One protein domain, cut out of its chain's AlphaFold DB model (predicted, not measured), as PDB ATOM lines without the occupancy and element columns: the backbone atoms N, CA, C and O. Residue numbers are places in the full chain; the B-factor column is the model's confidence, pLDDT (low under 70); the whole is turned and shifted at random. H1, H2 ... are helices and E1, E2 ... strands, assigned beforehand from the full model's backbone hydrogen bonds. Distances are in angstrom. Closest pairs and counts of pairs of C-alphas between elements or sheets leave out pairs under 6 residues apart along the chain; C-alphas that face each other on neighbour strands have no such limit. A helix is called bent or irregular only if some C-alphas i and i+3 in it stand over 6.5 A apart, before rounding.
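What this domain is: This is residues 2 to 182 of the 183 residues of an uncharacterized protein of Acidilobales archaeon (UniProt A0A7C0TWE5). A twisted sheet of six strands runs through the middle, with H4 and H5 over one face, H3 on that same face but beside the strands, and H1 and H6 on the other face, where the sheet curls round H6. Short H2 lies far from this three-layered body, off the sheet and touching no helix. The printed part has 181 residues, with six named helices and six named strands in the order H1 E1 E2 H2 E3 H3 E4 H4 E5 H5 E6 H6. The sheet's order is E1, E2, E3, E4, E5, E6, mixed; the class is mixed, with 87 residues, under half, in named elements. The whole is compact, with a radius of gyration of the C-alphas of 15.8 A and spans of 44 by 42 by 26 A.

Where its parts are: Look first for the strands: E1 is residues 31 to 35, E2 38 to 44 over 19.6 A, E3 71 to 76 over 16.5 A, E4 96 to 98, E5 132 to 136 and E6 154 to 157. Find C-alpha 2 at (146.974, 192.635, 152.529), where H1, residues 2 to 10, begins. H2 is residues 53 to 56, H3 87 to 93, H4 113 to 126 over 20.0 A and H5 142 to 149. H6, residues 165 to 179, runs 21.0 A to C-alpha 179 at (159.786, 183.454, 151.383). H3 is irregular, with C-alphas 89 and 92 8.2 A apart.

How they stand to each other: Start at the hairpin E1 and E2, antiparallel, with N 33 and O 40 2.9 A apart. E2 and E3 are antiparallel, with N 41 and O 74 at 2.8 A, as are E3 and E4, with N 98 and O 71 at 2.8 A. Then E4 and E5 are parallel, N 134 and O 97 at 2.9 A, and so are E5 and E6, N 155 and O 133 at 2.8 A. E4, H4, E5 and E5, H5, E6 are strand-helix-strand units, two parallel neighbour strands with a helix between, each with a right-handed crossover. H4 lies over E5 at a height over the sheet of 10.2 A. With residues 113 to 117 alone it touches H5, closest at the C-alphas of Ile 113 and Ala 144, 5.8 A. On the opposite face H1 touches H6 at a steep tilt of 64 degrees, closest at the C-alphas of Ala 7 and Met 172, 5.2 A. H1, H4, H5 and H6 have every O i to N i+4 pair within hydrogen-bond range; H3 has 0 of 3, but 3 of 4 O i to N i+3 pairs, and H2 is too short for an O i to N i+4 pair.

The domain as a whole: The C-alphas farthest apart, of Gly 37 and Arg 107, are 45.0 A apart. The printed part has no cut; the links H1 to E1, H2 to E3 and E4 to H4 are long. Look for low confidence at residues 51 to 64, under 70; the mean pLDDT of the printed part is 90.2.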
ATOM      1  N   ALA A   2     147.946 193.744 152.438       91.69
ATOM      2  CA  ALA A   2     146.974 192.635 152.529       91.69
ATOM      3  C   ALA A   2     147.257 191.448 151.582       91.69
ATOM      4  O   ALA A   2     147.224 190.300 152.005       91.69
ATOM      5  N   LYS A   3     147.629 191.722 150.321       94.94
ATOM      6  CA  LYS A   3     148.032 190.684 149.352       94.94
ATOM      7  C   LYS A   3     149.266 189.881 149.802       94.94
ATOM      8  O   LYS A   3     149.342 188.696 149.522       94.94
ATOM      9  N   VAL A   4     150.204 190.517 150.512       96.81
ATOM     10  CA  VAL A   4     151.400 189.863 151.076       96.81
ATOM     11  C   VAL A   4     150.995 188.937 152.220       96.81
ATOM     12  O   VAL A   4     151.348 187.769 152.195       96.81
ATOM     13  N   ILE A   5     150.183 189.420 153.168       96.00
ATOM     14  CA  ILE A   5     149.677 188.604 154.288       96.00
ATOM     15  C   ILE A   5     148.876 187.406 153.764       96.00
ATOM     16  O   ILE A   5     149.085 186.283 154.207       96.00
ATOM     17  N   LYS A   6     148.011 187.620 152.763       96.56
ATOM     18  CA  LYS A   6     147.273 186.533 152.109       96.56
ATOM     19  C   LYS A   6     148.216 185.506 151.476       96.56
ATOM     20  O   LYS A   6     147.993 184.315 151.640       96.56
ATOM     21  N   ALA A   7     149.271 185.953 150.793       97.44
ATOM     22  CA  ALA A   7     150.261 185.059 150.194       97.44
ATOM     23  C   ALA A   7     150.987 184.210 151.253       97.44
ATOM     24  O   ALA A   7     151.170 183.017 151.047       97.44
ATOM     25  N   LEU A   8     151.340 184.802 152.399       97.75
ATOM     26  CA  LEU A   8     151.927 184.079 153.534       97.75
ATOM     27  C   LEU A   8     150.942 183.070 154.142       97.75
ATOM     28  O   LEU A   8     151.315 181.937 154.420       97.75
ATOM     29  N   HIS A   9     149.674 183.446 154.297       97.25
ATOM     30  CA  HIS A   9     148.645 182.536 154.796       97.25
ATOM     31  C   HIS A   9     148.406 181.352 153.842       97.25
ATOM     32  O   HIS A   9     148.303 180.212 154.282       97.25
ATOM     33  N   GLU A  10     148.368 181.589 152.526       97.62
ATOM     34  CA  GLU A  10     148.303 180.523 151.509       97.62
ATOM     35  C   GLU A  10     149.541 179.615 151.514       97.62
ATOM     36  O   GLU A  10     149.461 178.471 151.076       97.62
ATOM     37  N   LEU A  11     150.675 180.115 152.011       97.12
ATOM     38  CA  LEU A  11     151.891 179.333 152.227       97.12
ATOM     39  C   LEU A  11     151.803 178.429 153.471       97.12
ATOM     40  O   LEU A  11     152.671 177.588 153.667       97.12
ATOM     41  N   GLY A  12     150.772 178.595 154.304       97.31
ATOM     42  CA  GLY A  12     150.604 177.881 155.569       97.31
ATOM     43  C   GLY A  12     151.085 178.655 156.798       97.31
ATOM     44  O   GLY A  12     151.033 178.109 157.900       97.31
ATOM     45  N   ALA A  13     151.527 179.910 156.644       97.38
ATOM     46  CA  ALA A  13     151.938 180.727 157.781       97.38
ATOM     47  C   ALA A  13     150.726 181.077 158.657       97.38
ATOM     48  O   ALA A  13     149.680 181.499 158.152       97.38
ATOM     49  N   LYS A  14     150.874 180.943 159.976       96.94
ATOM     50  CA  LYS A  14     149.802 181.191 160.949       96.94
ATOM     51  C   LYS A  14     150.077 182.472 161.728       96.94
ATOM     52  O   LYS A  14     151.195 182.650 162.201       96.94
ATOM     53  N   PRO A  15     149.106 183.381 161.869       95.50
ATOM     54  CA  PRO A  15     149.318 184.599 162.635       95.50
ATOM     55  C   PRO A  15     149.437 184.293 164.135       95.50
ATOM     56  O   PRO A  15     148.691 183.471 164.660       95.50
ATOM     57  N   LEU A  16     150.348 184.982 164.826       92.81
ATOM     58  CA  LEU A  16     150.502 184.876 166.286       92.81
ATOM     59  C   LEU A  16     149.492 185.738 167.058       92.81
ATOM     60  O   LEU A  16     149.288 185.546 168.252       92.81
ATOM     61  N   SER A  17     148.851 186.685 166.372       89.38
ATOM     62  CA  SER A  17     147.784 187.530 166.905       89.38
ATOM     63  C   SER A  17     146.651 187.652 165.891       89.38
ATOM     64  O   SER A  17     146.888 187.699 164.685       89.38
ATOM     65  N   ASN A  18     145.419 187.753 166.389       82.75
ATOM     66  CA  ASN A  18     144.239 188.033 165.568       82.75
ATOM     67  C   ASN A  18     144.098 189.526 165.220       82.75
ATOM     68  O   ASN A  18     143.217 189.900 164.448       82.75
ATOM     69  N   GLU A  19     144.952 190.384 165.783       84.75
ATOM     70  CA  GLU A  19     144.917 191.831 165.582       84.75
ATOM     71  C   GLU A  19     145.982 192.298 164.585       84.75
ATOM     72  O   GLU A  19     147.127 191.844 164.600       84.75
ATOM     73  N   LEU A  20     145.611 193.268 163.743       83.81
ATOM     74  CA  LEU A  20     146.540 193.989 162.874       83.81
ATOM     75  C   LEU A  20     146.860 195.350 163.489       83.81
ATOM     76  O   LEU A  20     145.991 196.218 163.584       83.81
ATOM     77  N   VAL A  21     148.125 195.578 163.839       81.25
ATOM     78  CA  VAL A  21     148.559 196.848 164.437       81.25
ATOM     79  C   VAL A  21     149.145 197.759 163.364       81.25
ATOM     80  O   VAL A  21     150.344 197.746 163.089       81.25
ATOM     81  N   ILE A  22     148.304 198.579 162.730       79.06
ATOM     82  CA  ILE A  22     148.771 199.510 161.692       79.06
ATOM     83  C   ILE A  22     149.464 200.697 162.352       79.06
ATOM     84  O   ILE A  22     148.829 201.596 162.895       79.06
ATOM     85  N   THR A  23     150.786 200.724 162.251       70.94
ATOM     86  CA  THR A  23     151.601 201.837 162.725       70.94
ATOM     87  C   THR A  23     152.525 202.280 161.602       70.94
ATOM     88  O   THR A  23     153.169 201.460 160.957       70.94
ATOM     89  N   ARG A  24     152.522 203.581 161.290       71.12
ATOM     90  CA  ARG A  24     153.324 204.131 160.189       71.12
ATOM     91  C   ARG A  24     154.662 204.603 160.718       71.12
ATOM     92  O   ARG A  24     154.732 205.146 161.818       71.12
ATOM     93  N   THR A  25     155.704 204.475 159.904       71.94
ATOM     94  CA  THR A  25     157.061 204.995 160.147       71.94
ATOM     95  C   THR A  25     157.822 204.378 161.316       71.94
ATOM     96  O   THR A  25     159.036 204.532 161.350       71.94
ATOM     97  N   ILE A  26     157.169 203.636 162.214       81.94
ATOM     98  CA  ILE A  26     157.822 202.870 163.277       81.94
ATOM     99  C   ILE A  26     158.114 201.439 162.818       81.94
ATOM    100  O   ILE A  26     157.451 200.902 161.935       81.94
ATOM    101  N   ASN A  27     159.088 200.797 163.457       86.31
ATOM    102  CA  ASN A  27     159.475 199.420 163.154       86.31
ATOM    103  C   ASN A  27     158.735 198.426 164.062       86.31
ATOM    104  O   ASN A  27     159.338 197.549 164.671       86.31
ATOM    105  N   LYS A  28     157.409 198.578 164.157       89.44
ATOM    106  CA  LYS A  28     156.529 197.605 164.808       89.44
ATOM    107  C   LYS A  28     155.884 196.737 163.722       89.44
ATOM    108  O   LYS A  28     155.294 197.305 162.798       89.44
ATOM    109  N   PRO A  29     155.996 195.396 163.786       91.62
ATOM    110  CA  PRO A  29     155.303 194.533 162.841       91.62
ATOM    111  C   PRO A  29     153.799 194.794 162.920       91.62
ATOM    112  O   PRO A  29     153.232 194.889 164.010       91.62
ATOM    113  N   VAL A  30     153.147 194.909 161.766       92.88
ATOM    114  CA  VAL A  30     151.681 194.953 161.707       92.88
ATOM    115  C   VAL A  30     151.105 193.597 162.084       92.88
ATOM    116  O   VAL A  30     150.049 193.530 162.709       92.88
ATOM    117  N   ILE A  31     151.811 192.536 161.697       94.44
ATOM    118  CA  ILE A  31     151.527 191.163 162.077       94.44
ATOM    119  C   ILE A  31     152.829 190.368 162.113       94.44
ATOM    120  O   ILE A  31     153.728 190.594 161.295       94.44
ATOM    121  N   THR A  32     152.889 189.417 163.037       95.88
ATOM    122  CA  THR A  32     153.907 188.370 163.069       95.88
ATOM    123  C   THR A  32     153.224 187.045 162.782       95.88
ATOM    124  O   THR A  32     152.175 186.741 163.355       95.88
ATOM    125  N   MET A  33     153.786 186.280 161.852       96.75
ATOM    126  CA  MET A  33     153.275 184.975 161.448       96.75
ATOM    127  C   MET A  33     154.352 183.917 161.657       96.75
ATOM    128  O   MET A  33     155.526 184.198 161.452       96.75
ATOM    129  N   GLU A  34     153.964 182.707 162.032       97.25
ATOM    130  CA  GLU A  34     154.866 181.568 162.164       97.25
ATOM    131  C   GLU A  34     154.717 180.627 160.966       97.25
ATOM    132  O   GLU A  34     153.599 180.309 160.549       97.25
ATOM    133  N   LEU A  35     155.843 180.173 160.421       97.25
ATOM    134  CA  LEU A  35     155.905 179.147 159.385       97.25
ATOM    135  C   LEU A  35     157.137 178.276 159.628       97.25
ATOM    136  O   LEU A  35     158.245 178.796 159.689       97.25
ATOM    137  N   GLU A  36     156.932 176.966 159.787       95.19
ATOM    138  CA  GLU A  36     158.007 175.971 159.965       95.19
ATOM    139  C   GLU A  36     159.020 176.346 161.076       95.19
ATOM    140  O   GLU A  36     160.228 176.182 160.935       95.19
ATOM    141  N   GLY A  37     158.529 176.886 162.201       93.81
ATOM    142  CA  GLY A  37     159.358 177.299 163.343       93.81
ATOM    143  C   GLY A  37     160.126 178.615 163.145       93.81
ATOM    144  O   GLY A  37     160.953 178.980 163.984       93.81
ATOM    145  N   LYS A  38     159.876 179.343 162.049       96.88
ATOM    146  CA  LYS A  38     160.393 180.696 161.797       96.88
ATOM    147  C   LYS A  38     159.310 181.743 162.005       96.88
ATOM    148  O   LYS A  38     158.137 181.519 161.709       96.88
ATOM    149  N   TYR A  39     159.736 182.928 162.423       97.38
ATOM    150  CA  TYR A  39     158.889 184.099 162.608       97.38
ATOM    151  C   TYR A  39     159.033 185.033 161.410       97.38
ATOM    152  O   TYR A  39     160.130 185.499 161.109       97.38
ATOM    153  N   ILE A  40     157.919 185.323 160.743       97.69
ATOM    154  CA  ILE A  40     157.801 186.258 159.626       97.69
ATOM    155  C   ILE A  40     157.135 187.536 160.138       97.69
ATOM    156  O   ILE A  40     155.929 187.582 160.387       97.69
ATOM    157  N   HIS A  41     157.926 188.593 160.265       96.31
ATOM    158  CA  HIS A  41     157.487 189.921 160.682       96.31
ATOM    159  C   HIS A  41     157.117 190.749 159.456       96.31
ATOM    160  O   HIS A  41     157.961 191.007 158.593       96.31
ATOM    161  N   VAL A  42     155.859 191.185 159.374       96.00
ATOM    162  CA  VAL A  42     155.360 192.018 158.273       96.00
ATOM    163  C   VAL A  42     155.276 193.465 158.738       96.00
ATOM    164  O   VAL A  42     154.409 193.826 159.531       96.00
ATOM    165  N   PHE A  43     156.142 194.321 158.208       94.94
ATOM    166  CA  PHE A  43     156.135 195.751 158.511       94.94
ATOM    167  C   PHE A  43     155.404 196.545 157.431       94.94
ATOM    168  O   PHE A  43     155.509 196.223 156.247       94.94
ATOM    169  N   TYR A  44     154.716 197.618 157.824       93.50
ATOM    170  CA  TYR A  44     154.067 198.554 156.903       93.50
ATOM    171  C   TYR A  44     154.682 199.939 157.032       93.50
ATOM    172  O   TYR A  44     154.618 200.551 158.097       93.50
ATOM    173  N   GLN A  45     155.269 200.438 155.945       92.56
ATOM    174  CA  GLN A  45     155.980 201.717 155.943       92.56
ATOM    175  C   GLN A  45     157.039 201.841 157.061       92.56
ATOM    176  O   GLN A  45     157.079 202.889 157.718       92.56
ATOM    177  N   PRO A  46     157.878 200.808 157.321       92.00
ATOM    178  CA  PRO A  46     158.910 200.908 158.341       92.00
ATOM    179  C   PRO A  46     160.017 201.868 157.913       92.00
ATOM    180  O   PRO A  46     160.288 202.078 156.730       92.00
ATOM    181  N   SER A  47     160.720 202.403 158.901       89.06
ATOM    182  CA  SER A  47     161.891 203.246 158.701       89.06
ATOM    183  C   SER A  47     163.150 202.388 158.660       89.06
ATOM    184  O   SER A  47     163.552 201.789 159.664       89.06
ATOM    185  N   ILE A  48     163.786 202.333 157.480       86.94
ATOM    186  CA  ILE A  48     165.017 201.548 157.315       86.94
ATOM    187  C   ILE A  48     166.179 202.184 158.084       86.94
ATOM    188  O   ILE A  48     166.935 201.483 158.757       86.94
ATOM    189  N   LEU A  49     166.286 203.511 157.990       85.75
ATOM    190  CA  LEU A  49     167.309 204.341 158.622       85.75
ATOM    191  C   LEU A  49     166.675 205.426 159.495       85.75
ATOM    192  O   LEU A  49     165.589 205.904 159.154       85.75
ATOM    193  N   PRO A  50     167.365 205.894 160.553       78.06
ATOM    194  CA  PRO A  50     166.916 207.050 161.318       78.06
ATOM    195  C   PRO A  50     166.810 208.290 160.420       78.06
ATOM    196  O   PRO A  50     167.620 208.481 159.513       78.06
ATOM    197  N   HIS A  51     165.862 209.180 160.711       67.69
ATOM    198  CA  HIS A  51     165.654 210.417 159.948       67.69
ATOM    199  C   HIS A  51     166.893 211.340 159.915       67.69
ATOM    200  O   HIS A  51     167.062 212.109 158.972       67.69
ATOM    201  N   THR A  52     167.792 211.229 160.897       62.50
ATOM    202  CA  THR A  52     169.067 211.965 160.973       62.50
ATOM    203  C   THR A  52     170.202 211.342 160.156       62.50
ATOM    204  O   THR A  52     171.223 211.987 159.929       62.50
ATOM    205  N   TYR A  53     170.057 210.104 159.682       65.25
ATOM    206  CA  TYR A  53     171.162 209.351 159.082       65.25
ATOM    207  C   TYR A  53     171.628 209.935 157.743       65.25
ATOM    208  O   TYR A  53     172.821 209.921 157.447       65.25
ATOM    209  N   ASN A  54     170.715 210.537 156.974       59.59
ATOM    210  CA  ASN A  54     171.060 211.254 155.741       59.59
ATOM    211  C   ASN A  54     171.976 212.460 156.001       59.59
ATOM    212  O   ASN A  54     172.796 212.791 155.153       59.59
ATOM    213  N   ILE A  55     171.838 213.098 157.168       56.44
ATOM    214  CA  ILE A  55     172.634 214.266 157.568       56.44
ATOM    215  C   ILE A  55     174.025 213.820 158.036       56.44
ATOM    216  O   ILE A  55     175.014 214.477 157.740       56.44
ATOM    217  N   LEU A  56     174.103 212.684 158.735       55.97
ATOM    218  CA  LEU A  56     175.330 212.200 159.378       55.97
ATOM    219  C   LEU A  56     176.270 211.419 158.449       55.97
ATOM    220  O   LEU A  56     177.470 211.403 158.693       55.97
ATOM    221  N   HIS A  57     175.749 210.753 157.414       56.62
ATOM    222  CA  HIS A  57     176.528 209.803 156.604       56.62
ATOM    223  C   HIS A  57     176.717 210.210 155.139       56.62
ATOM    224  O   HIS A  57     177.060 209.361 154.318       56.62
ATOM    225  N   GLU A  58     176.457 211.475 154.789       54.03
ATOM    226  CA  GLU A  58     176.562 211.989 153.412       54.03
ATOM    227  C   GLU A  58     175.889 211.097 152.356       54.03
ATOM    228  O   GLU A  58     176.265 211.080 151.180       54.03
ATOM    229  N   LEU A  59     174.858 210.340 152.745       59.72
ATOM    230  CA  LEU A  59     173.996 209.690 151.779       59.72
ATOM    231  C   LEU A  59     173.290 210.829 151.046       59.72
ATOM    232  O   LEU A  59     172.293 211.363 151.527       59.72
ATOM    233  N   ARG A  60     173.848 211.229 149.895       59.22
ATOM    234  CA  ARG A  60     173.276 212.200 148.953       59.22
ATOM    235  C   ARG A  60     172.019 211.606 148.314       59.22
ATOM    236  O   ARG A  60     171.939 211.447 147.099       59.22
ATOM    237  N   LEU A  61     171.055 211.209 149.144       63.00
ATOM    238  CA  LEU A  61     169.751 210.768 148.698       63.00
ATOM    239  C   LEU A  61     169.056 211.988 148.106       63.00
ATOM    240  O   LEU A  61     169.004 213.041 148.753       63.00
ATOM    241  N   PRO A  62     168.513 211.878 146.887       64.88
ATOM    242  CA  PRO A  62     167.664 212.923 146.353       64.88
ATOM    243  C   PRO A  62     166.550 213.221 147.364       64.88
ATOM    244  O   PRO A  62     165.953 212.290 147.898       64.88
ATOM    245  N   LYS A  63     166.216 214.499 147.603       63.12
ATOM    246  CA  LYS A  63     165.164 214.902 148.569       63.12
ATOM    247  C   LYS A  63     163.826 214.166 148.373       63.12
ATOM    248  O   LYS A  63     163.039 214.059 149.307       63.12
ATOM    249  N   LYS A  64     163.568 213.672 147.157       66.69
ATOM    250  CA  LYS A  64     162.341 212.969 146.758       66.69
ATOM    251  C   LYS A  64     162.363 211.462 147.058       66.69
ATOM    252  O   LYS A  64     161.324 210.817 146.974       66.69
ATOM    253  N   VAL A  65     163.516 210.900 147.426       70.69
ATOM    254  CA  VAL A  65     163.683 209.484 147.772       70.69
ATOM    255  C   VAL A  65     163.447 209.307 149.267       70.69
ATOM    256  O   VAL A  65     164.265 209.698 150.099       70.69
ATOM    257  N   ARG A  66     162.308 208.707 149.617       72.06
ATOM    258  CA  ARG A  66     161.999 208.335 151.001       72.06
ATOM    259  C   ARG A  66     162.485 206.920 151.272       72.06
ATOM    260  O   ARG A  66     162.218 206.018 150.485       72.06
ATOM    261  N   VAL A  67     163.150 206.727 152.412       78.56
ATOM    262  CA  VAL A  67     163.625 205.413 152.873       78.56
ATOM    263  C   VAL A  67     162.546 204.698 153.706       78.56
ATOM    264  O   VAL A  67     162.779 204.297 154.848       78.56
ATOM    265  N   LEU A  68     161.334 204.642 153.150       86.94
ATOM    266  CA  LEU A  68     160.111 204.150 153.790       86.94
ATOM    267  C   LEU A  68     159.373 203.214 152.817       86.94
ATOM    268  O   LEU A  68     158.405 203.649 152.192       86.94
ATOM    269  N   PRO A  69     159.848 201.969 152.640       91.56
ATOM    270  CA  PRO A  69     159.202 201.002 151.758       91.56
ATOM    271  C   PRO A  69     157.777 200.680 152.200       91.56
ATOM    272  O   PRO A  69     157.509 200.624 153.395       91.56
ATOM    273  N   ASP A  70     156.870 200.381 151.272       93.88
ATOM    274  CA  ASP A  70     155.476 200.096 151.644       93.88
ATOM    275  C   ASP A  70     155.321 198.842 152.508       93.88
ATOM    276  O   ASP A  70     154.527 198.840 153.453       93.88
ATOM    277  N   VAL A  71     156.061 197.773 152.202       96.69
ATOM    278  CA  VAL A  71     156.104 196.555 153.024       96.69
ATOM    279  C   VAL A  71     157.529 196.027 153.111       96.69
ATOM    280  O   VAL A  71     158.239 195.982 152.108       96.69
ATOM    281  N   VAL A  72     157.917 195.554 154.292       97.00
ATOM    282  CA  VAL A  72     159.145 194.771 154.489       97.00
ATOM    283  C   VAL A  72     158.790 193.472 155.190       97.00
ATOM    284  O   VAL A  72     158.014 193.487 156.147       97.00
ATOM    285  N   LEU A  73     159.351 192.364 154.711       97.56
ATOM    286  CA  LEU A  73     159.338 191.094 155.427       97.56
ATOM    287  C   LEU A  73     160.685 190.889 156.099       97.56
ATOM    288  O   LEU A  73     161.718 191.031 155.448       97.56
ATOM    289  N   LEU A  74     160.657 190.520 157.373       97.31
ATOM    290  CA  LEU A  74     161.825 190.044 158.101       97.31
ATOM    291  C   LEU A  74     161.547 188.641 158.622       97.31
ATOM    292  O   LEU A  74     160.486 188.403 159.188       97.31
ATOM    293  N   ILE A  75     162.490 187.726 158.422       97.44
ATOM    294  CA  ILE A  75     162.395 186.337 158.862       97.44
ATOM    295  C   ILE A  75     163.476 186.073 159.902       97.44
ATOM    296  O   ILE A  75     164.659 186.305 159.657       97.44
ATOM    297  N   SER A  76     163.071 185.581 161.067       96.06
ATOM    298  CA  SER A  76     163.959 185.330 162.202       96.06
ATOM    299  C   SER A  76     163.602 184.027 162.919       96.06
ATOM    300  O   SER A  76     162.502 183.497 162.791       96.06
ATOM    301  N   GLY A  77     164.548 183.488 163.693       94.06
ATOM    302  CA  GLY A  77     164.316 182.298 164.528       94.06
ATOM    303  C   GLY A  77     163.561 182.575 165.834       94.06
ATOM    304  O   GLY A  77     163.301 181.652 166.591       94.06
ATOM    305  N   LYS A  78     163.248 183.842 166.119       91.50
ATOM    306  CA  LYS A  78     162.525 184.303 167.310       91.50
ATOM    307  C   LYS A  78     161.746 185.572 166.988       91.50
ATOM    308  O   LYS A  78     162.011 186.213 165.967       91.50
ATOM    309  N   GLU A  79     160.842 185.983 167.867       88.31
ATOM    310  CA  GLU A  79     160.255 187.316 167.767       88.31
ATOM    311  C   GLU A  79     161.327 188.401 167.959       88.31
ATOM    312  O   GLU A  79     162.117 188.356 168.903       88.31
ATOM    313  N   GLU A  80     161.371 189.369 167.044       86.19
ATOM    314  CA  GLU A  80     162.329 190.473 167.053       86.19
ATOM    315  C   GLU A  80     161.602 191.787 167.341       86.19
ATOM    316  O   GLU A  80     160.602 192.117 166.702       86.19
ATOM    317  N   PHE A  81     162.141 192.574 168.273       85.19
ATOM    318  CA  PHE A  81     161.723 193.956 168.480       85.19
ATOM    319  C   PHE A  81     162.741 194.885 167.825       85.19
ATOM    320  O   PHE A  81     163.900 194.942 168.233       85.19
ATOM    321  N   ILE A  82     162.308 195.619 166.803       86.00
ATOM    322  CA  ILE A  82     163.198 196.463 166.008       86.00
ATOM    323  C   ILE A  82     162.970 197.915 166.390       86.00
ATOM    324  O   ILE A  82     161.894 198.476 166.198       86.00
ATOM    325  N   GLU A  83     164.015 198.555 166.900       86.00
ATOM    326  CA  GLU A  83     163.983 199.985 167.183       86.00
ATOM    327  C   GLU A  83     163.718 200.814 165.917       86.00
ATOM    328  O   GLU A  83     164.083 200.452 164.787       86.00
ATOM    329  N   TRP A  84     163.115 201.985 166.114       84.12
ATOM    330  CA  TRP A  84     162.826 202.913 165.031       84.12
ATOM    331  C   TRP A  84     164.107 203.315 164.277       84.12
ATOM    332  O   TRP A  84     165.098 203.747 164.865       84.12
ATOM    333  N   GLY A  85     164.102 203.137 162.952       83.44
ATOM    334  CA  GLY A  85     165.240 203.456 162.092       83.44
ATOM    335  C   GLY A  85     166.388 202.450 162.177       83.44
ATOM    336  O   GLY A  85     167.452 202.705 161.626       83.44
ATOM    337  N   LYS A  86     166.234 201.313 162.866       89.38
ATOM    338  CA  LYS A  86     167.300 200.301 162.997       89.38
ATOM    339  C   LYS A  86     167.138 199.086 162.087       89.38
ATOM    340  O   LYS A  86     167.952 198.171 162.176       89.38
ATOM    341  N   LEU A  87     166.159 199.084 161.179       91.00
ATOM    342  CA  LEU A  87     165.897 197.943 160.295       91.00
ATOM    343  C   LEU A  87     167.117 197.589 159.426       91.00
ATOM    344  O   LEU A  87     167.345 196.417 159.152       91.00
ATOM    345  N   TYR A  88     167.951 198.573 159.058       91.06
ATOM    346  CA  TYR A  88     169.185 198.334 158.297       91.06
ATOM    347  C   TYR A  88     170.141 197.321 158.952       91.06
ATOM    348  O   TYR A  88     170.850 196.598 158.252       91.06
ATOM    349  N   ARG A  89     170.137 197.227 160.290       92.31
ATOM    350  CA  ARG A  89     170.966 196.277 161.054       92.31
ATOM    351  C   ARG A  89     170.548 194.823 160.842       92.31
ATOM    352  O   ARG A  89     171.341 193.927 161.090       92.31
ATOM    353  N   TYR A  90     169.335 194.600 160.344       94.44
ATOM    354  CA  TYR A  90     168.753 193.285 160.104       94.44
ATOM    355  C   TYR A  90     168.782 192.897 158.622       94.44
ATOM    356  O   TYR A  90     168.014 192.037 158.211       94.44
ATOM    357  N   SER A  91     169.655 193.506 157.808       93.69
ATOM    358  CA  SER A  91     169.710 193.257 156.355       93.69
ATOM    359  C   SER A  91     169.770 191.773 155.956       93.69
ATOM    360  O   SER A  91     169.175 191.405 154.950       93.69
ATOM    361  N   ASP A  92     170.427 190.920 156.750       94.38
ATOM    362  CA  ASP A  92     170.495 189.462 156.532       94.38
ATOM    363  C   ASP A  92     169.168 188.730 156.744       94.38
ATOM    364  O   ASP A  92     168.936 187.678 156.160       94.38
ATOM    365  N   HIS A  93     168.287 189.302 157.556       96.12
ATOM    366  CA  HIS A  93     166.991 188.734 157.905       96.12
ATOM    367  C   HIS A  93     165.867 189.280 157.026       96.12
ATOM    368  O   HIS A  93     164.719 188.898 157.209       96.12
ATOM    369  N   ILE A  94     166.160 190.196 156.097       97.12
ATOM    370  CA  ILE A  94     165.160 190.856 155.253       97.12
ATOM    371  C   ILE A  94     165.213 190.236 153.856       97.12
ATOM    372  O   ILE A  94     165.987 190.691 153.012       97.12
ATOM    373  N   PRO A  95     164.402 189.205 153.568       97.06
ATOM    374  CA  PRO A  95     164.371 188.608 152.239       97.06
ATOM    375  C   PRO A  95     163.654 189.482 151.208       97.06
ATOM    376  O   PRO A  95     163.967 189.407 150.020       97.06
ATOM    377  N   LEU A  96     162.675 190.289 151.634       98.19
ATOM    378  CA  LEU A  96     161.743 190.944 150.720       98.19
ATOM    379  C   LEU A  96     161.363 192.359 151.153       98.19
ATOM    380  O   LEU A  96     160.946 192.604 152.286       98.19
ATOM    381  N   ILE A  97     161.387 193.255 150.172       98.00
ATOM    382  CA  ILE A  97     160.746 194.566 150.190       98.00
ATOM    383  C   ILE A  97     159.682 194.620 149.094       98.00
ATOM    384  O   ILE A  97     159.900 194.149 147.978       98.00
ATOM    385  N   VAL A  98     158.538 195.233 149.394       97.94
ATOM    386  CA  VAL A  98     157.524 195.593 148.398       97.94
ATOM    387  C   VAL A  98     157.372 197.106 148.371       97.94
ATOM    388  O   VAL A  98     157.096 197.717 149.402       97.94
ATOM    389  N   GLU A  99     157.507 197.689 147.184       96.31
ATOM    390  CA  GLU A  99     157.310 199.119 146.930       96.31
ATOM    391  C   GLU A  99     156.187 199.280 145.901       96.31
ATOM    392  O   GLU A  99     156.386 199.055 144.708       96.31
ATOM    393  N   ALA A 100     154.986 199.626 146.353       94.81
ATOM    394  CA  ALA A 100     153.826 199.747 145.486       94.81
ATOM    395  C   ALA A 100     153.817 201.093 144.754       94.81
ATOM    396  O   ALA A 100     154.064 202.152 145.331       94.81
ATOM    397  N   LYS A 101     153.486 201.061 143.462       94.44
ATOM    398  CA  LYS A 101     153.363 202.251 142.614       94.44
ATOM    399  C   LYS A 101     152.016 202.266 141.911       94.44
ATOM    400  O   LYS A 101     151.400 201.224 141.698       94.44
ATOM    401  N   PHE A 102     151.546 203.460 141.561       90.31
ATOM    402  CA  PHE A 102     150.278 203.610 140.858       90.31
ATOM    403  C   PHE A 102     150.455 203.407 139.347       90.31
ATOM    404  O   PHE A 102     150.268 202.289 138.875       90.31
ATOM    405  N   SER A 103     150.884 204.431 138.606       89.38
ATOM    406  CA  SER A 103     151.112 204.340 137.152       89.38
ATOM    407  C   SER A 103     152.573 204.548 136.747       89.38
ATOM    408  O   SER A 103     153.033 203.984 135.756       89.38
ATOM    409  N   LEU A 104     153.315 205.346 137.530       89.19
ATOM    410  CA  LEU A 104     154.635 205.881 137.158       89.19
ATOM    411  C   LEU A 104     154.608 206.763 135.895       89.19
ATOM    412  O   LEU A 104     155.645 206.979 135.272       89.19
ATOM    413  N   ALA A 105     153.439 207.302 135.535       87.31
ATOM    414  CA  ALA A 105     153.251 208.152 134.362       87.31
ATOM    415  C   ALA A 105     153.776 209.591 134.537       87.31
ATOM    416  O   ALA A 105     153.639 210.404 133.628       87.31
ATOM    417  N   GLY A 106     154.341 209.942 135.697       85.69
ATOM    418  CA  GLY A 106     154.877 211.280 135.958       85.69
ATOM    419  C   GLY A 106     153.817 212.352 136.217       85.69
ATOM    420  O   GLY A 106     154.114 213.534 136.084       85.69
ATOM    421  N   ARG A 107     152.593 211.968 136.620       85.19
ATOM    422  CA  ARG A 107     151.528 212.927 136.986       85.19
ATOM    423  C   ARG A 107     151.909 213.801 138.181       85.19
ATOM    424  O   ARG A 107     151.412 214.914 138.318       85.19
ATOM    425  N   THR A 108     152.791 213.296 139.040       82.38
ATOM    426  CA  THR A 108     153.427 214.061 140.112       82.38
ATOM    427  C   THR A 108     154.932 213.832 140.087       82.38
ATOM    428  O   THR A 108     155.410 212.814 139.583       82.38
ATOM    429  N   GLU A 109     155.688 214.737 140.705       78.19
ATOM    430  CA  GLU A 109     157.144 214.604 140.809       78.19
ATOM    431  C   GLU A 109     157.606 213.352 141.582       78.19
ATOM    432  O   GLU A 109     158.745 212.925 141.408       78.19
ATOM    433  N   TYR A 110     156.736 212.763 142.412       76.75
ATOM    434  CA  TYR A 110     156.995 211.543 143.188       76.75
ATOM    435  C   TYR A 110     156.564 210.265 142.453       76.75
ATOM    436  O   TYR A 110     156.902 209.163 142.881       76.75
ATOM    437  N   GLU A 111     155.823 210.399 141.352       84.12
ATOM    438  CA  GLU A 111     155.255 209.292 140.580       84.12
ATOM    439  C   GLU A 111     155.974 209.124 139.234       84.12
ATOM    440  O   GLU A 111     155.349 208.950 138.189       84.12
ATOM    441  N   THR A 112     157.303 209.207 139.250       90.94
ATOM    442  CA  THR A 112     158.155 209.037 138.067       90.94
ATOM    443  C   THR A 112     158.967 207.750 138.158       90.94
ATOM    444  O   THR A 112     159.270 207.255 139.251       90.94
ATOM    445  N   ILE A 113     159.355 207.213 136.999       93.25
ATOM    446  CA  ILE A 113     160.214 206.026 136.916       93.25
ATOM    447  C   ILE A 113     161.563 206.288 137.598       93.25
ATOM    448  O   ILE A 113     162.048 205.426 138.327       93.25
ATOM    449  N   ASP A 114     162.132 207.483 137.430       91.31
ATOM    450  CA  ASP A 114     163.421 207.851 138.026       91.31
ATOM    451  C   ASP A 114     163.378 207.855 139.554       91.31
ATOM    452  O   ASP A 114     164.293 207.348 140.203       91.31
ATOM    453  N   VAL A 115     162.294 208.369 140.148       90.06
ATOM    454  CA  VAL A 115     162.117 208.330 141.605       90.06
ATOM    455  C   VAL A 115     161.962 206.892 142.089       90.06
ATOM    456  O   VAL A 115     162.628 206.510 143.050       90.06
ATOM    457  N   ALA A 116     161.151 206.073 141.411       92.62
ATOM    458  CA  ALA A 116     160.996 204.664 141.768       92.62
ATOM    459  C   ALA A 116     162.330 203.905 141.676       92.62
ATOM    460  O   ALA A 116     162.695 203.185 142.605       92.62
ATOM    461  N   LYS A 117     163.094 204.122 140.600       94.50
ATOM    462  CA  LYS A 117     164.435 203.558 140.416       94.50
ATOM    463  C   LYS A 117     165.367 203.971 141.554       94.50
ATOM    464  O   LYS A 117     165.951 203.104 142.200       94.50
ATOM    465  N   ALA A 118     165.446 205.268 141.849       91.56
ATOM    466  CA  ALA A 118     166.309 205.783 142.905       91.56
ATOM    467  C   ALA A 118     165.920 205.245 144.294       91.56
ATOM    468  O   ALA A 118     166.801 204.959 145.107       91.56
ATOM    469  N   GLN A 119     164.624 205.055 144.572       91.69
ATOM    470  CA  GLN A 119     164.153 204.412 145.805       91.69
ATOM    471  C   GLN A 119     164.611 202.955 145.903       91.69
ATOM    472  O   GLN A 119     165.211 202.576 146.909       91.69
ATOM    473  N   VAL A 120     164.392 202.154 144.856       94.31
ATOM    474  CA  VAL A 120     164.796 200.740 144.835       94.31
ATOM    475  C   VAL A 120     166.312 200.606 145.000       94.31
ATOM    476  O   VAL A 120     166.775 199.843 145.848       94.31
ATOM    477  N   GLU A 121     167.098 201.380 144.248       93.31
ATOM    478  CA  GLU A 121     168.564 201.389 144.357       93.31
ATOM    479  C   GLU A 121     169.028 201.795 145.763       93.31
ATOM    480  O   GLU A 121     169.953 201.195 146.312       93.31
ATOM    481  N   THR A 122     168.345 202.759 146.383       91.31
ATOM    482  CA  THR A 122     168.626 203.202 147.753       91.31
ATOM    483  C   THR A 122     168.368 202.096 148.771       91.31
ATOM    484  O   THR A 122     169.242 201.820 149.593       91.31
ATOM    485  N   TYR A 123     167.212 201.423 148.709       92.69
ATOM    486  CA  TYR A 123     166.904 200.306 149.610       92.69
ATOM    487  C   TYR A 123     167.959 199.213 149.501       92.69
ATOM    488  O   TYR A 123     168.492 198.755 150.512       92.69
ATOM    489  N   ARG A 124     168.307 198.842 148.265       92.44
ATOM    490  CA  ARG A 124     169.309 197.814 148.006       92.44
ATOM    491  C   ARG A 124     170.675 198.216 148.538       92.44
ATOM    492  O   ARG A 124     171.286 197.426 149.249       92.44
ATOM    493  N   LYS A 125     171.123 199.449 148.293       90.81
ATOM    494  CA  LYS A 125     172.405 199.943 148.810       90.81
ATOM    495  C   LYS A 125     172.462 199.892 150.340       90.81
ATOM    496  O   LYS A 125     173.436 199.391 150.891       90.81
ATOM    497  N   ILE A 126     171.424 200.380 151.019       91.06
ATOM    498  CA  ILE A 126     171.368 200.428 152.491       91.06
ATOM    499  C   ILE A 126     171.335 199.018 153.092       91.06
ATOM    500  O   ILE A 126     171.942 198.769 154.129       91.06
ATOM    501  N   LEU A 127     170.657 198.085 152.426       93.25
ATOM    502  CA  LEU A 127     170.498 196.702 152.875       93.25
ATOM    503  C   LEU A 127     171.506 195.748 152.224       93.25
ATOM    504  O   LEU A 127     171.229 194.562 152.052       93.25
ATOM    505  N   SER A 128     172.688 196.263 151.867       93.06
ATOM    506  CA  SER A 128     173.822 195.470 151.370       93.06
ATOM    507  C   SER A 128     173.491 194.572 150.167       93.06
ATOM    508  O   SER A 128     174.056 193.497 150.009       93.06
ATOM    509  N   ASN A 129     172.562 195.009 149.312       93.44
ATOM    510  CA  ASN A 129     172.066 194.325 148.114       93.44
ATOM    511  C   ASN A 129     171.409 192.952 148.352       93.44
ATOM    512  O   ASN A 129     171.173 192.229 147.380       93.44
ATOM    513  N   LYS A 130     171.084 192.619 149.607       94.50
ATOM    514  CA  LYS A 130     170.533 191.322 150.022       94.50
ATOM    515  C   LYS A 130     169.057 191.108 149.656       94.50
ATOM    516  O   LYS A 130     168.773 190.072 149.056       94.50
ATOM    517  N   PRO A 131     168.119 192.028 149.964       96.75
ATOM    518  CA  PRO A 131     166.702 191.762 149.741       96.75
ATOM    519  C   PRO A 131     166.340 191.732 148.257       96.75
ATOM    520  O   PRO A 131     166.887 192.483 147.440       96.75
ATOM    521  N   TYR A 132     165.323 190.935 147.943       98.19
ATOM    522  CA  TYR A 132     164.530 191.120 146.736       98.19
ATOM    523  C   TYR A 132     163.616 192.333 146.897       98.19
ATOM    524  O   TYR A 132     163.097 192.596 147.983       98.19
ATOM    525  N   VAL A 133     163.375 193.053 145.803       98.25
ATOM    526  CA  VAL A 133     162.424 194.167 145.771       98.25
ATOM    527  C   VAL A 133     161.354 193.881 144.725       98.25
ATOM    528  O   VAL A 133     161.639 193.893 143.530       98.25
ATOM    529  N   ILE A 134     160.116 193.629 145.149       98.44
ATOM    530  CA  ILE A 134     158.983 193.537 144.224       98.44
ATOM    531  C   ILE A 134     158.363 194.928 144.084       98.44
ATOM    532  O   ILE A 134     157.999 195.553 145.081       98.44
ATOM    533  N   VAL A 135     158.207 195.399 142.847       97.94
ATOM    534  CA  VAL A 135     157.575 196.691 142.545       97.94
ATOM    535  C   VAL A 135     156.246 196.441 141.828       97.94
ATOM    536  O   VAL A 135     156.225 196.385 140.595       97.94
ATOM    537  N   PRO A 136     155.130 196.222 142.554       97.50
ATOM    538  CA  PRO A 136     153.822 196.115 141.926       97.50
ATOM    539  C   PRO A 136     153.343 197.502 141.476       97.50
ATOM    540  O   PRO A 136     153.228 198.423 142.287       97.50
ATOM    541  N   ILE A 137     153.032 197.632 140.190       96.88
ATOM    542  CA  ILE A 137     152.479 198.835 139.564       96.88
ATOM    543  C   ILE A 137     150.993 198.572 139.303       96.88
ATOM    544  O   ILE A 137     150.625 197.541 138.736       96.88
ATOM    545  N   TYR A 138     150.125 199.467 139.771       95.31
ATOM    546  CA  TYR A 138     148.672 199.306 139.677       95.31
ATOM    547  C   TYR A 138     148.175 199.323 138.222       95.31
ATOM    548  O   TYR A 138     147.370 198.469 137.831       95.31
ATOM    549  N   GLU A 139     148.665 200.275 137.427       94.25
ATOM    550  CA  GLU A 139     148.362 200.420 135.998       94.25
ATOM    551  C   GLU A 139     149.412 199.721 135.114       94.25
ATOM    552  O   GLU A 139     150.401 199.163 135.596       94.25
ATOM    553  N   GLU A 140     149.168 199.692 133.805       93.81
ATOM    554  CA  GLU A 140     150.122 199.177 132.821       93.81
ATOM    555  C   GLU A 140     151.266 200.166 132.601       93.81
ATOM    556  O   GLU A 140     151.033 201.357 132.407       93.81
ATOM    557  N   SER A 141     152.510 199.680 132.636       93.94
ATOM    558  CA  SER A 141     153.683 200.528 132.426       93.94
ATOM    559  C   SER A 141     154.892 199.702 131.982       93.94
ATOM    560  O   SER A 141     155.800 199.401 132.759       93.94
ATOM    561  N   HIS A 142     154.912 199.319 130.703       93.88
ATOM    562  CA  HIS A 142     155.967 198.469 130.133       93.88
ATOM    563  C   HIS A 142     157.364 199.100 130.191       93.88
ATOM    564  O   HIS A 142     158.362 198.415 130.398       93.88
ATOM    565  N   VAL A 143     157.447 200.423 130.029       95.00
ATOM    566  CA  VAL A 143     158.725 201.142 130.122       95.00
ATOM    567  C   VAL A 143     159.257 201.080 131.553       95.00
ATOM    568  O   VAL A 143     160.432 200.777 131.756       95.00
ATOM    569  N   ALA A 144     158.397 201.297 132.552       94.62
ATOM    570  CA  ALA A 144     158.799 201.214 133.950       94.62
ATOM    571  C   ALA A 144     159.233 199.796 134.334       94.62
ATOM    572  O   ALA A 144     160.269 199.636 134.977       94.62
ATOM    573  N   THR A 145     158.490 198.767 133.912       96.44
ATOM    574  CA  THR A 145     158.874 197.374 134.183       96.44
ATOM    575  C   THR A 145     160.202 197.020 133.519       96.44
ATOM    576  O   THR A 145     161.074 196.459 134.182       96.44
ATOM    577  N   TRP A 146     160.428 197.419 132.263       97.19
ATOM    578  CA  TRP A 146     161.711 197.200 131.595       97.19
ATOM    579  C   TRP A 146     162.869 197.897 132.324       97.19
ATOM    580  O   TRP A 146     163.860 197.235 132.628       97.19
ATOM    581  N   ILE A 147     162.737 199.183 132.675       97.06
ATOM    582  CA  ILE A 147     163.789 199.943 133.379       97.06
ATOM    583  C   ILE A 147     164.089 199.330 134.750       97.06
ATOM    584  O   ILE A 147     165.248 199.055 135.064       97.06
ATOM    585  N   LEU A 148     163.058 199.086 135.563       97.19
ATOM    586  CA  LEU A 148     163.224 198.560 136.921       97.19
ATOM    587  C   LEU A 148     163.770 197.125 136.920       97.19
ATOM    588  O   LEU A 148     164.518 196.769 137.827       97.19
ATOM    589  N   SER A 149     163.479 196.325 135.886       97.25
ATOM    590  CA  SER A 149     164.012 194.958 135.750       97.25
ATOM    591  C   SER A 149     165.530 194.911 135.549       97.25
ATOM    592  O   SER A 149     166.146 193.866 135.743       97.25
ATOM    593  N   LYS A 150     166.154 196.036 135.164       97.75
ATOM    594  CA  LYS A 150     167.616 196.141 135.036       97.75
ATOM    595  C   LYS A 150     168.315 196.280 136.384       97.75
ATOM    596  O   LYS A 150     169.529 196.100 136.449       97.75
ATOM    597  N   ILE A 151     167.580 196.596 137.450       97.25
ATOM    598  CA  ILE A 151     168.126 196.649 138.803       97.25
ATOM    599  C   ILE A 151     168.191 195.205 139.329       97.25
ATOM    600  O   ILE A 151     167.160 194.531 139.371       97.25
ATOM    601  N   PRO A 152     169.363 194.698 139.758       96.25
ATOM    602  CA  PRO A 152     169.458 193.324 140.251       96.25
ATOM    603  C   PRO A 152     168.484 193.041 141.410       96.25
ATOM    604  O   PRO A 152     168.144 193.944 142.175       96.25
ATOM    605  N   ASN A 153     168.019 191.795 141.536       96.12
ATOM    606  CA  ASN A 153     167.035 191.353 142.541       96.12
ATOM    607  C   ASN A 153     165.745 192.198 142.604       96.12
ATOM    608  O   ASN A 153     165.059 192.205 143.625       96.12
ATOM    609  N   THR A 154     165.397 192.900 141.523       98.19
ATOM    610  CA  THR A 154     164.168 193.697 141.426       98.19
ATOM    611  C   THR A 154     163.182 193.024 140.481       98.19
ATOM    612  O   THR A 154     163.537 192.631 139.372       98.19
ATOM    613  N   ILE A 155     161.935 192.883 140.924       98.31
ATOM    614  CA  ILE A 155     160.860 192.200 140.199       98.31
ATOM    615  C   ILE A 155     159.706 193.193 140.022       98.31
ATOM    616  O   ILE A 155     158.824 193.281 140.881       98.31
ATOM    617  N   PRO A 156     159.710 193.997 138.950       97.75
ATOM    618  CA  PRO A 156     158.579 194.855 138.649       97.75
ATOM    619  C   PRO A 156     157.453 194.036 138.010       97.75
ATOM    620  O   PRO A 156     157.696 193.198 137.144       97.75
ATOM    621  N   ILE A 157     156.214 194.288 138.428       97.38
ATOM    622  CA  ILE A 157     155.018 193.629 137.889       97.38
ATOM    623  C   ILE A 157     153.989 194.722 137.634       97.38
ATOM    624  O   ILE A 157     153.617 195.430 138.568       97.38
ATOM    625  N   ASP A 158     153.546 194.888 136.389       96.12
ATOM    626  CA  ASP A 158     152.496 195.853 136.049       96.12
ATOM    627  C   ASP A 158     151.088 195.262 136.145       96.12
ATOM    628  O   ASP A 158     150.898 194.047 136.262       96.12
ATOM    629  N   ARG A 159     150.085 196.148 136.119       96.25
ATOM    630  CA  ARG A 159     148.659 195.794 136.164       96.25
ATOM    631  C   ARG A 159     148.269 194.978 137.402       96.25
ATOM    632  O   ARG A 159     147.360 194.150 137.337       96.25
ATOM    633  N   VAL A 160     148.895 195.231 138.552       95.62
ATOM    634  CA  VAL A 160     148.578 194.573 139.838       95.62
ATOM    635  C   VAL A 160     147.371 195.250 140.509       95.62
ATOM    636  O   VAL A 160     147.414 195.701 141.659       95.62
ATOM    637  N   ASN A 161     146.262 195.331 139.778       93.12
ATOM    638  CA  ASN A 161     144.990 195.879 140.247       93.12
ATOM    639  C   ASN A 161     143.954 194.763 140.499       93.12
ATOM    640  O   ASN A 161     144.080 193.675 139.939       93.12
ATOM    641  N   PRO A 162     142.917 195.000 141.331       89.75
ATOM    642  CA  PRO A 162     141.937 193.969 141.691       89.75
ATOM    643  C   PRO A 162     141.166 193.360 140.514       89.75
ATOM    644  O   PRO A 162     140.631 192.271 140.662       89.75
ATOM    645  N   ARG A 163     141.102 194.045 139.365       93.56
ATOM    646  CA  ARG A 163     140.406 193.550 138.167       93.56
ATOM    647  C   ARG A 163     141.256 192.570 137.353       93.56
ATOM    648  O   ARG A 163     140.724 191.904 136.476       93.56
ATOM    649  N   ASN A 164     142.559 192.483 137.626       95.56
ATOM    650  CA  ASN A 164     143.479 191.568 136.959       95.56
ATOM    651  C   ASN A 164     143.976 190.499 137.942       95.56
ATOM    652  O   ASN A 164     145.082 190.573 138.487       95.56
ATOM    653  N   GLU A 165     143.136 189.493 138.180       95.31
ATOM    654  CA  GLU A 165     143.418 188.415 139.135       95.31
ATOM    655  C   GLU A 165     144.697 187.641 138.799       95.31
ATOM    656  O   GLU A 165     145.443 187.273 139.706       95.31
ATOM    657  N   THR A 166     144.997 187.455 137.511       97.56
ATOM    658  CA  THR A 166     146.213 186.774 137.049       97.56
ATOM    659  C   THR A 166     147.471 187.485 137.539       97.56
ATOM    660  O   THR A 166     148.348 186.847 138.119       97.56
ATOM    661  N   ARG A 167     147.547 188.814 137.383       96.81
ATOM    662  CA  ARG A 167     148.696 189.608 137.857       96.81
ATOM    663  C   ARG A 167     148.764 189.688 139.377       96.81
ATOM    664  O   ARG A 167     149.852 189.686 139.948       96.81
ATOM    665  N   VAL A 168     147.615 189.715 140.055       97.12
ATOM    666  CA  VAL A 168     147.568 189.632 141.524       97.12
ATOM    667  C   VAL A 168     148.105 188.287 142.015       97.12
ATOM    668  O   VAL A 168     148.898 188.269 142.957       97.12
ATOM    669  N   ARG A 169     147.723 187.180 141.370       97.31
ATOM    670  CA  ARG A 169     148.228 185.844 141.697       97.31
ATOM    671  C   ARG A 169     149.722 185.741 141.408       97.31
ATOM    672  O   ARG A 169     150.450 185.293 142.280       97.31
ATOM    673  N   GLU A 170     150.193 186.237 140.265       97.88
ATOM    674  CA  GLU A 170     151.627 186.299 139.944       97.88
ATOM    675  C   GLU A 170     152.422 187.040 141.028       97.88
ATOM    676  O   GLU A 170     153.425 186.523 141.518       97.88
ATOM    677  N   PHE A 171     151.948 188.213 141.466       98.25
ATOM    678  CA  PHE A 171     152.552 188.948 142.580       98.25
ATOM    679  C   PHE A 171     152.625 188.097 143.858       98.25
ATOM    680  O   PHE A 171     153.669 188.044 144.507       98.25
ATOM    681  N   MET A 172     151.533 187.417 144.214       98.44
ATOM    682  CA  MET A 172     151.479 186.562 145.403       98.44
ATOM    683  C   MET A 172     152.397 185.338 145.287       98.44
ATOM    684  O   MET A 172     153.054 184.994 146.268       98.44
ATOM    685  N   GLU A 173     152.504 184.711 144.112       98.38
ATOM    686  CA  GLU A 173     153.457 183.619 143.873       98.38
ATOM    687  C   GLU A 173     154.901 184.100 144.038       98.38
ATOM    688  O   GLU A 173     155.678 183.439 144.716       98.38
ATOM    689  N   LYS A 174     155.260 185.293 143.540       98.38
ATOM    690  CA  LYS A 174     156.609 185.847 143.761       98.38
ATOM    691  C   LYS A 174     156.921 186.082 145.236       98.38
ATOM    692  O   LYS A 174     158.044 185.816 145.660       98.38
ATOM    693  N   VAL A 175     155.945 186.543 146.022       98.44
ATOM    694  CA  VAL A 175     156.095 186.646 147.486       98.44
ATOM    695  C   VAL A 175     156.368 185.264 148.086       98.44
ATOM    696  O   VAL A 175     157.336 185.112 148.831       98.44
ATOM    697  N   LYS A 176     155.558 184.257 147.735       98.50
ATOM    698  CA  LYS A 176     155.701 182.877 148.231       98.50
ATOM    699  C   LYS A 176     157.053 182.269 147.851       98.50
ATOM    700  O   LYS A 176     157.743 181.749 148.722       98.50
ATOM    701  N   ASP A 177     157.457 182.388 146.590       98.25
ATOM    702  CA  ASP A 177     158.723 181.867 146.064       98.25
ATOM    703  C   ASP A 177     159.941 182.447 146.781       98.25
ATOM    704  O   ASP A 177     160.914 181.733 147.010       98.25
ATOM    705  N   ILE A 178     159.909 183.742 147.111       98.06
ATOM    706  CA  ILE A 178     160.998 184.382 147.848       98.06
ATOM    707  C   ILE A 178     161.007 183.876 149.283       98.06
ATOM    708  O   ILE A 178     162.052 183.431 149.735       98.06
ATOM    709  N   VAL A 179     159.866 183.883 149.977       97.38
ATOM    710  CA  VAL A 179     159.786 183.454 151.383       97.38
ATOM    711  C   VAL A 179     160.257 182.009 151.554       97.38
ATOM    712  O   VAL A 179     161.094 181.766 152.414       97.38
ATOM    713  N   LYS A 180     159.837 181.078 150.684       97.00
ATOM    714  CA  LYS A 180     160.266 179.663 150.719       97.00
ATOM    715  C   LYS A 180     161.783 179.453 150.693       97.00
ATOM    716  O   LYS A 180     162.246 178.408 151.118       97.00
ATOM    717  N   ARG A 181     162.566 180.403 150.167       95.75
ATOM    718  CA  ARG A 181     164.038 180.291 150.110       95.75
ATOM    719  C   ARG A 181     164.722 180.603 151.443       95.75
ATOM    720  O   ARG A 181     165.926 180.405 151.545       95.75
ATOM    721  N   TYR A 182     163.985 181.156 152.405       94.12
ATOM    722  CA  TYR A 182     164.496 181.651 153.690       94.12
ATOM    723  C   TYR A 182     163.833 180.980 154.898       94.12
ATOM    724  O   TYR A 182     164.149 181.339 156.035       94.12
TER     725      TYR A 182